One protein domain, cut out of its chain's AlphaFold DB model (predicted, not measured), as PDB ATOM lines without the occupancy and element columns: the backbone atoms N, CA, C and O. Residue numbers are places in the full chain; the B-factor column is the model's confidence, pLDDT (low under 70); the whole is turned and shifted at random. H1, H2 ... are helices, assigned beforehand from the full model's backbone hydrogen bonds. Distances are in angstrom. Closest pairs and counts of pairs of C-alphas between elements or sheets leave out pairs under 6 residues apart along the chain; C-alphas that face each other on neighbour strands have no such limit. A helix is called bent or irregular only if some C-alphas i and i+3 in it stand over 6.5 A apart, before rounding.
ATOM      1  N   LYS A   2     179.160  82.337 192.658       53.78
ATOM      2  CA  LYS A   2     177.819  81.992 192.154       53.78
ATOM      3  C   LYS A   2     177.974  81.517 190.705       53.78
ATOM      4  O   LYS A   2     178.447  82.282 189.867       53.78
ATOM      5  N   GLN A   3     177.662  80.253 190.428       53.16
ATOM      6  CA  GLN A   3     177.721  79.726 189.066       53.16
ATOM      7  C   GLN A   3     176.688  80.463 188.209       53.16
ATOM      8  O   GLN A   3     175.501  80.487 188.535       53.16
ATOM      9  N   GLN A   4     177.145  81.084 187.122       60.62
ATOM     10  CA  GLN A   4     176.266  81.679 186.121       60.62
ATOM     11  C   GLN A   4     175.466  80.544 185.466       60.62
ATOM     12  O   GLN A   4     176.032  79.722 184.753       60.62
ATOM     13  N   LYS A   5     174.157  80.466 185.750       71.12
ATOM     14  CA  LYS A   5     173.282  79.393 185.240       71.12
ATOM     15  C   LYS A   5     173.058  79.467 183.723       71.12
ATOM     16  O   LYS A   5     172.699  78.460 183.123       71.12
ATOM     17  N   TYR A   6     173.279  80.634 183.111       82.12
ATOM     18  CA  TYR A   6     173.051  80.890 181.688       82.12
ATOM     19  C   TYR A   6     174.171  81.744 181.087       82.12
ATOM     20  O   TYR A   6     174.721  82.615 181.758       82.12
ATOM     21  N   SER A   7     174.493  81.508 179.810       89.81
ATOM     22  CA  SER A   7     175.420  82.355 179.048       89.81
ATOM     23  C   SER A   7     174.770  83.695 178.674       89.81
ATOM     24  O   SER A   7     173.543  83.783 178.609       89.81
ATOM     25  N   LEU A   8     175.570  84.720 178.354       88.12
ATOM     26  CA  LEU A   8     175.067  86.029 177.903       88.12
ATOM     27  C   LEU A   8     174.072  85.891 176.740       88.12
ATOM     28  O   LEU A   8     172.991  86.472 176.773       88.12
ATOM     29  N   PHE A   9     174.420  85.084 175.737       86.56
ATOM     30  CA  PHE A   9     173.578  84.874 174.563       86.56
ATOM     31  C   PHE A   9     172.256  84.189 174.925       86.56
ATOM     32  O   PHE A   9     171.192  84.612 174.475       86.56
ATOM     33  N   THR A  10     172.308  83.176 175.797       84.94
ATOM     34  CA  THR A  10     171.108  82.495 176.300       84.94
ATOM     35  C   THR A  10     170.196  83.471 177.041       84.94
ATOM     36  O   THR A  10     168.991  83.483 176.804       84.94
ATOM     37  N   THR A  11     170.761  84.331 177.889       86.81
ATOM     38  CA  THR A  11     170.006  85.344 178.637       86.81
ATOM     39  C   THR A  11     169.341  86.361 177.711       86.81
ATOM     40  O   THR A  11     168.153  86.632 177.872       86.81
ATOM     41  N   ILE A  12     170.056  86.868 176.699       88.12
ATOM     42  CA  ILE A  12     169.488  87.789 175.701       88.12
ATOM     43  C   ILE A  12     168.329  87.123 174.953       88.12
ATOM     44  O   ILE A  12     167.248  87.702 174.863       88.12
ATOM     45  N   ALA A  13     168.519  85.894 174.464       83.12
ATOM     46  CA  ALA A  13     167.484  85.165 173.735       83.12
ATOM     47  C   ALA A  13     166.220  84.936 174.584       83.12
ATOM     48  O   ALA A  13     165.105  85.108 174.088       83.12
ATOM     49  N   MET A  14     166.379  84.609 175.873       82.81
ATOM     50  CA  MET A  14     165.253  84.472 176.801       82.81
ATOM     51  C   MET A  14     164.504  85.796 176.987       82.81
ATOM     52  O   MET A  14     163.280  85.815 176.875       82.81
ATOM     53  N   ILE A  15     165.215  86.906 177.219       88.38
ATOM     54  CA  ILE A  15     164.593  88.226 177.398       88.38
ATOM     55  C   ILE A  15     163.817  88.626 176.140       88.38
ATOM     56  O   ILE A  15     162.651  88.996 176.240       88.38
ATOM     57  N   VAL A  16     164.419  88.492 174.956       85.75
ATOM     58  CA  VAL A  16     163.756  88.801 173.679       85.75
ATOM     59  C   VAL A  16     162.492  87.952 173.500       85.75
ATOM     60  O   VAL A  16     161.435  88.484 173.165       85.75
ATOM     61  N   GLY A  17     162.567  86.648 173.781       79.50
ATOM     62  CA  GLY A  17     161.431  85.732 173.657       79.50
ATOM     63  C   GLY A  17     160.277  86.028 174.623       79.50
ATOM     64  O   GLY A  17     159.115  85.838 174.250       79.50
ATOM     65  N   ILE A  18     160.585  86.506 175.835       84.44
ATOM     66  CA  ILE A  18     159.601  86.861 176.869       84.44
ATOM     67  C   ILE A  18     158.973  88.234 176.590       84.44
ATOM     68  O   ILE A  18     157.759  88.381 176.712       84.44
ATOM     69  N   VAL A  19     159.780  89.231 176.211       88.12
ATOM     70  CA  VAL A  19     159.335  90.626 176.049       88.12
ATOM     71  C   VAL A  19     158.545  90.830 174.759       88.12
ATOM     72  O   VAL A  19     157.549  91.556 174.762       88.12
ATOM     73  N   ILE A  20     158.943  90.190 173.653       87.50
ATOM     74  CA  ILE A  20     158.174  90.267 172.406       87.50
ATOM     75  C   ILE A  20     156.878  89.481 172.601       87.50
ATOM     76  O   ILE A  20     156.876  88.254 172.618       87.50
ATOM     77  N   GLY A  21     155.761  90.181 172.762       85.38
ATOM     78  CA  GLY A  21     154.444  89.587 172.982       85.38
ATOM     79  C   GLY A  21     153.437  89.945 171.896       85.38
ATOM     80  O   GLY A  21     153.753  90.611 170.913       85.38
ATOM     81  N   SER A  22     152.183  89.547 172.113       81.00
ATOM     82  CA  SER A  22     151.060  89.918 171.243       81.00
ATOM     83  C   SER A  22     150.772  91.426 171.236       81.00
ATOM     84  O   SER A  22     150.144  91.912 170.302       81.00
ATOM     85  N   GLY A  23     151.264  92.170 172.237       84.62
ATOM     86  CA  GLY A  23     151.070  93.616 172.405       84.62
ATOM     87  C   GLY A  23     151.320  94.443 171.147       84.62
ATOM     88  O   GLY A  23     150.551  95.355 170.860       84.62
ATOM     89  N   ILE A  24     152.345  94.099 170.362       86.88
ATOM     90  CA  ILE A  24     152.696  94.851 169.151       86.88
ATOM     91  C   ILE A  24     151.582  94.829 168.092       86.88
ATOM     92  O   ILE A  24     151.429  95.794 167.349       86.88
ATOM     93  N   PHE A  25     150.769  93.770 168.054       83.88
ATOM     94  CA  PHE A  25     149.741  93.593 167.029       83.88
ATOM     95  C   PHE A  25     148.447  94.368 167.321       83.88
ATOM     96  O   PHE A  25     147.751  94.723 166.374       83.88
ATOM     97  N   PHE A  26     148.132  94.654 168.592       82.50
ATOM     98  CA  PHE A  26     146.866  95.303 168.994       82.50
ATOM     99  C   PHE A  26     147.040  96.604 169.798       82.50
ATOM    100  O   PHE A  26     146.066  97.188 170.277       82.50
ATOM    101  N   LYS A  27     148.278  97.044 170.050       86.69
ATOM    102  CA  LYS A  27     148.542  98.371 170.632       86.69
ATOM    103  C   LYS A  27     148.970  99.401 169.604       86.69
ATOM    104  O   LYS A  27     148.747 100.583 169.841       86.69
ATOM    105  N   SER A  28     149.560  98.979 168.491       86.81
ATOM    106  CA  SER A  28     150.074  99.897 167.470       86.81
ATOM    107  C   SER A  28     148.964 100.717 166.808       86.81
ATOM    108  O   SER A  28     149.135 101.916 166.604       86.81
ATOM    109  N   ASP A  29     147.806 100.105 166.558       87.81
ATOM    110  CA  ASP A  29     146.589 100.773 166.086       87.81
ATOM    111  C   ASP A  29     146.111 101.833 167.086       87.81
ATOM    112  O   ASP A  29     145.895 102.984 166.716       87.81
ATOM    113  N   ASN A  30     146.042 101.479 168.373       89.81
ATOM    114  CA  ASN A  30     145.622 102.395 169.425       89.81
ATOM    115  C   ASN A  30     146.565 103.597 169.529       89.81
ATOM    116  O   ASN A  30     146.096 104.730 169.606       89.81
ATOM    117  N   VAL A  31     147.885 103.372 169.491       92.69
ATOM    118  CA  VAL A  31     148.863 104.470 169.481       92.69
ATOM    119  C   VAL A  31     148.592 105.394 168.300       92.69
ATOM    120  O   VAL A  31     148.444 106.591 168.513       92.69
ATOM    121  N   LEU A  32     148.443 104.858 167.087       92.75
ATOM    122  CA  LEU A  32     148.197 105.668 165.894       92.75
ATOM    123  C   LEU A  32     146.886 106.469 165.976       92.75
ATOM    124  O   LEU A  32     146.837 107.620 165.547       92.75
ATOM    125  N   VAL A  33     145.832 105.894 166.562       94.50
ATOM    126  CA  VAL A  33     144.568 106.603 166.815       94.50
ATOM    127  C   VAL A  33     144.781 107.756 167.800       94.50
ATOM    128  O   VAL A  33     144.361 108.879 167.524       94.50
ATOM    129  N   PHE A  34     145.484 107.523 168.913       93.50
ATOM    130  CA  PHE A  34     145.766 108.566 169.906       93.50
ATOM    131  C   PHE A  34     146.730 109.647 169.402       93.50
ATOM    132  O   PHE A  34     146.684 110.772 169.894       93.50
ATOM    133  N   THR A  35     147.568 109.351 168.404       94.62
ATOM    134  CA  THR A  35     148.406 110.356 167.734       94.62
ATOM    135  C   THR A  35     147.689 111.094 166.601       94.62
ATOM    136  O   THR A  35     148.319 111.882 165.893       94.62
ATOM    137  N   GLY A  36     146.388 110.851 166.396       94.31
ATOM    138  CA  GLY A  36     145.613 111.469 165.320       94.31
ATOM    139  C   GLY A  36     146.076 111.047 163.923       94.31
ATOM    140  O   GLY A  36     146.004 111.840 162.988       94.31
ATOM    141  N   GLY A  37     146.612 109.833 163.780       93.19
ATOM    142  CA  GLY A  37     147.179 109.326 162.528       93.19
ATOM    143  C   GLY A  37     148.615 109.783 162.253       93.19
ATOM    144  O   GLY A  37     149.180 109.432 161.218       93.19
ATOM    145  N   ASN A  38     149.243 110.542 163.159       95.31
ATOM    146  CA  ASN A  38     150.621 110.986 162.983       95.31
ATOM    147  C   ASN A  38     151.609 109.846 163.281       95.31
ATOM    148  O   ASN A  38     151.846 109.488 164.441       95.31
ATOM    149  N   ILE A  39     152.211 109.306 162.217       92.75
ATOM    150  CA  ILE A  39     153.171 108.196 162.275       92.75
ATOM    151  C   ILE A  39     154.436 108.593 163.043       92.75
ATOM    152  O   ILE A  39     154.895 107.839 163.900       92.75
ATOM    153  N   LEU A  40     154.987 109.785 162.780       94.94
ATOM    154  CA  LEU A  40     156.217 110.248 163.427       94.94
ATOM    155  C   LEU A  40     156.025 110.358 164.943       94.94
ATOM    156  O   LEU A  40     156.862 109.893 165.713       94.94
ATOM    157  N   LEU A  41     154.892 110.919 165.371       95.25
ATOM    158  CA  LEU A  41     154.552 111.028 166.787       95.25
ATOM    159  C   LEU A  41     154.358 109.641 167.417       95.25
ATOM    160  O   LEU A  41     154.821 109.413 168.532       95.25
ATOM    161  N   GLY A  42     153.764 108.691 166.685       94.12
ATOM    162  CA  GLY A  42     153.655 107.296 167.120       94.12
ATOM    163  C   GLY A  42     155.023 106.650 167.362       94.12
ATOM    164  O   GLY A  42     155.245 106.057 168.417       94.12
ATOM    165  N   ILE A  43     155.972 106.830 166.437       93.50
ATOM    166  CA  ILE A  43     157.353 106.341 166.580       93.50
ATOM    167  C   ILE A  43     158.027 106.966 167.806       93.50
ATOM    168  O   ILE A  43     158.641 106.250 168.595       93.50
ATOM    169  N   VAL A  44     157.888 108.280 168.006       96.19
ATOM    170  CA  VAL A  44     158.455 108.972 169.176       96.19
ATOM    171  C   VAL A  44     157.911 108.386 170.482       96.19
ATOM    172  O   VAL A  44     158.689 108.121 171.397       96.19
ATOM    173  N   VAL A  45     156.606 108.109 170.563       94.62
ATOM    174  CA  VAL A  45     155.991 107.470 171.740       94.62
ATOM    175  C   VAL A  45     156.579 106.078 171.992       94.62
ATOM    176  O   VAL A  45     156.914 105.759 173.134       94.62
ATOM    177  N   PHE A  46     156.773 105.265 170.948       93.25
ATOM    178  CA  PHE A  46     157.416 103.952 171.085       93.25
ATOM    179  C   PHE A  46     158.867 104.049 171.558       93.25
ATOM    180  O   PHE A  46     159.282 103.263 172.410       93.25
ATOM    181  N   VAL A  47     159.633 105.021 171.057       95.62
ATOM    182  CA  VAL A  47     161.015 105.255 171.497       95.62
ATOM    183  C   VAL A  47     161.047 105.646 172.974       95.62
ATOM    184  O   VAL A  47     161.804 105.054 173.741       95.62
ATOM    185  N   ILE A  48     160.191 106.578 173.402       96.12
ATOM    186  CA  ILE A  48     160.088 106.977 174.814       96.12
ATOM    187  C   ILE A  48     159.747 105.763 175.687       96.12
ATOM    188  O   ILE A  48     160.424 105.522 176.685       96.12
ATOM    189  N   ALA A  49     158.757 104.960 175.285       93.62
ATOM    190  CA  ALA A  49     158.382 103.747 176.004       93.62
ATOM    191  C   ALA A  49     159.549 102.747 176.110       93.62
ATOM    192  O   ALA A  49     159.785 102.191 177.183       93.62
ATOM    193  N   ALA A  50     160.319 102.555 175.032       93.94
ATOM    194  CA  ALA A  50     161.497 101.691 175.036       93.94
ATOM    195  C   ALA A  50     162.564 102.182 176.028       93.94
ATOM    196  O   ALA A  50     163.068 101.391 176.827       93.94
ATOM    197  N   PHE A  51     162.858 103.486 176.048       96.75
ATOM    198  CA  PHE A  51     163.782 104.068 177.025       96.75
ATOM    199  C   PHE A  51     163.288 103.891 178.464       96.75
ATOM    200  O   PHE A  51     164.065 103.484 179.327       96.75
ATOM    201  N   SER A  52     161.999 104.126 178.731       96.38
ATOM    202  CA  SER A  52     161.418 103.908 180.062       96.38
ATOM    203  C   SER A  52     161.587 102.462 180.538       96.38
ATOM    204  O   SER A  52     161.928 102.240 181.700       96.38
ATOM    205  N   ILE A  53     161.417 101.477 179.649       94.25
ATOM    206  CA  ILE A  53     161.611 100.055 179.971       94.25
ATOM    207  C   ILE A  53     163.083  99.750 180.272       94.25
ATOM    208  O   ILE A  53     163.358  99.021 181.227       94.25
ATOM    209  N   ILE A  54     164.025 100.308 179.505       95.12
ATOM    210  CA  ILE A  54     165.466 100.113 179.735       95.12
ATOM    211  C   ILE A  54     165.847 100.615 181.129       95.12
ATOM    212  O   ILE A  54     166.398  99.854 181.924       95.12
ATOM    213  N   PHE A  55     165.510 101.865 181.460       96.50
ATOM    214  CA  PHE A  55     165.852 102.433 182.765       96.50
ATOM    215  C   PHE A  55     165.140 101.713 183.914       96.50
ATOM    216  O   PHE A  55     165.786 101.385 184.905       96.50
ATOM    217  N   GLY A  56     163.854 101.376 183.760       94.75
ATOM    218  CA  GLY A  56     163.126 100.585 184.756       94.75
ATOM    219  C   GLY A  56     163.764  99.215 185.003       94.75
ATOM    220  O   GLY A  56     163.936  98.801 186.148       94.75
ATOM    221  N   SER A  57     164.191  98.534 183.937       93.06
ATOM    222  CA  SER A  57     164.849  97.225 184.032       93.06
ATOM    223  C   SER A  57     166.221  97.322 184.703       93.06
ATOM    224  O   SER A  57     166.565  96.455 185.508       93.06
ATOM    225  N   LEU A  58     166.989  98.384 184.434       94.94
ATOM    226  CA  LEU A  58     168.263  98.650 185.113       94.94
ATOM    227  C   LEU A  58     168.055  98.907 186.613       94.94
ATOM    228  O   LEU A  58     168.771  98.337 187.432       94.94
ATOM    229  N   SER A  59     167.034  99.685 186.985       93.56
ATOM    230  CA  SER A  59     166.692  99.924 188.392       93.56
ATOM    231  C   SER A  59     166.311  98.637 189.130       93.56
ATOM    232  O   SER A  59     166.750  98.420 190.256       93.56
ATOM    233  N   VAL A  60     165.531  97.749 188.504       92.19
ATOM    234  CA  VAL A  60     165.184  96.448 189.106       92.19
ATOM    235  C   VAL A  60     166.393  95.506 189.150       92.19
ATOM    236  O   VAL A  60     166.533  94.732 190.097       92.19
ATOM    237  N   SER A  61     167.298  95.591 188.171       91.81
ATOM    238  CA  SER A  61     168.528  94.787 188.140       91.81
ATOM    239  C   SER A  61     169.459  95.108 189.313       91.81
ATOM    240  O   SER A  61     170.053  94.194 189.875       91.81
ATOM    241  N   GLU A  62     169.530  96.368 189.750       93.56
ATOM    242  CA  GLU A  62     170.267  96.759 190.961       93.56
ATOM    243  C   GLU A  62     169.746  96.062 192.225       93.56
ATOM    244  O   GLU A  62     170.532  95.657 193.081       93.56
ATOM    245  N   LEU A  63     168.427  95.879 192.342       92.12
ATOM    246  CA  LEU A  63     167.829  95.136 193.455       92.12
ATOM    247  C   LEU A  63     168.153  93.641 193.349       92.12
ATOM    248  O   LEU A  63     168.554  93.031 194.340       92.12
ATOM    249  N   ALA A  64     168.060  93.075 192.142       90.12
ATOM    250  CA  ALA A  64     168.391  91.676 191.864       90.12
ATOM    251  C   ALA A  64     169.871  91.337 192.130       90.12
ATOM    252  O   ALA A  64     170.199  90.203 192.464       90.12
ATOM    253  N   LEU A  65     170.783  92.308 192.006       90.38
ATOM    254  CA  LEU A  65     172.197  92.125 192.353       90.38
ATOM    255  C   LEU A  65     172.434  92.048 193.868       90.38
ATOM    256  O   LEU A  65     173.419  91.451 194.305       90.38
ATOM    257  N   ARG A  66     171.548  92.649 194.671       91.94
ATOM    258  CA  ARG A  66     171.703  92.791 196.128       91.94
ATOM    259  C   ARG A  66     171.052  91.665 196.930       91.94
ATOM    260  O   ARG A  66     171.333  91.550 198.117       91.94
ATOM    261  N   THR A  67     170.200  90.846 196.315       88.62
ATOM    262  CA  THR A  67     169.546  89.711 196.978       88.62
ATOM    263  C   THR A  67     169.395  88.519 196.035       88.62
ATOM    264  O   THR A  67     169.224  88.693 194.835       88.62
TER     265      THR A  67
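This is residues 2 to 67 of the 173 residues of an uncharacterized protein of Clostridiales bacterium (UniProt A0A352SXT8). What shape do these atoms draw? The long helix H3 makes one side of a long, narrow, open frame; H1 and H2, strung one after the other, make the other side, and the chain folds back between H2 and H3 through residues 35 to 38. The space between H1 and H3 is open, and residues 47 to 67, of which 47 to 66 belong to H3, stand free. What is it made of, and how large is it? The printed part has 66 residues with three named helices, H1, H2 and H3 in chain order, and no named strand, in the class all helix. It is only just loose, close to extended, with a radius of gyration of the C-alphas of 16.0 A and spans of 51 by 21 by 15 A.

What touches the longest helix? H3, residues 39 to 66, and H2, residues 23 to 34, only just touch, with 3 pairs of C-alphas within 8 A, and the closest C-alphas, those of Leu 32 and Gly 42, are 5.8 A apart. H2 touches H3 with residues 31 to 32 alone, and H3 touches H2 with residues 39 to 42 alone. How do these two run? Their lines stand at a steep tilt of 50 degrees, they run opposite ways, and their centres are 18.0 A apart. Where does the first helix stand? H1, residues 8 to 19, is apart from H3 and also apart from H2. What do the backbone N and O atoms show? In H1 every O i to N i+4 pair is within hydrogen-bond range; in H2 it is 5 of 8 and in H3 22 of 24.

Where is the longest helix? H3, residues 39 to 66, measures 41.6 A from C-alpha 39 at (153.171, 108.196, 162.275) to C-alpha 66 at (171.703, 92.791, 196.128). Where are the two shorter helices? H2, residues 23 to 34, measures 16.1 A and is neither bent nor irregular, but only just: C-alphas 25 and 28 are 6.3 A apart. H1, residues 8 to 19, measures 16.5 A and begins at C-alpha 8 at (175.067, 86.029, 177.903).

How far does the printed part reach? The two C-alphas farthest apart, those of Lys 2 and Gly 36, are 51.2 A apart, while the first and last printed C-alphas, those of Lys 2 and Thr 67, are 12.3 A apart. Are there cuts or long links? The printed part has no cut, and the links H1 to H2 and H2 to H3 are tight, with 3 and 4 residues. Where is the model's confidence low? The mean pLDDT of the printed part is 88.7, and residues 2 to 4 are under 70.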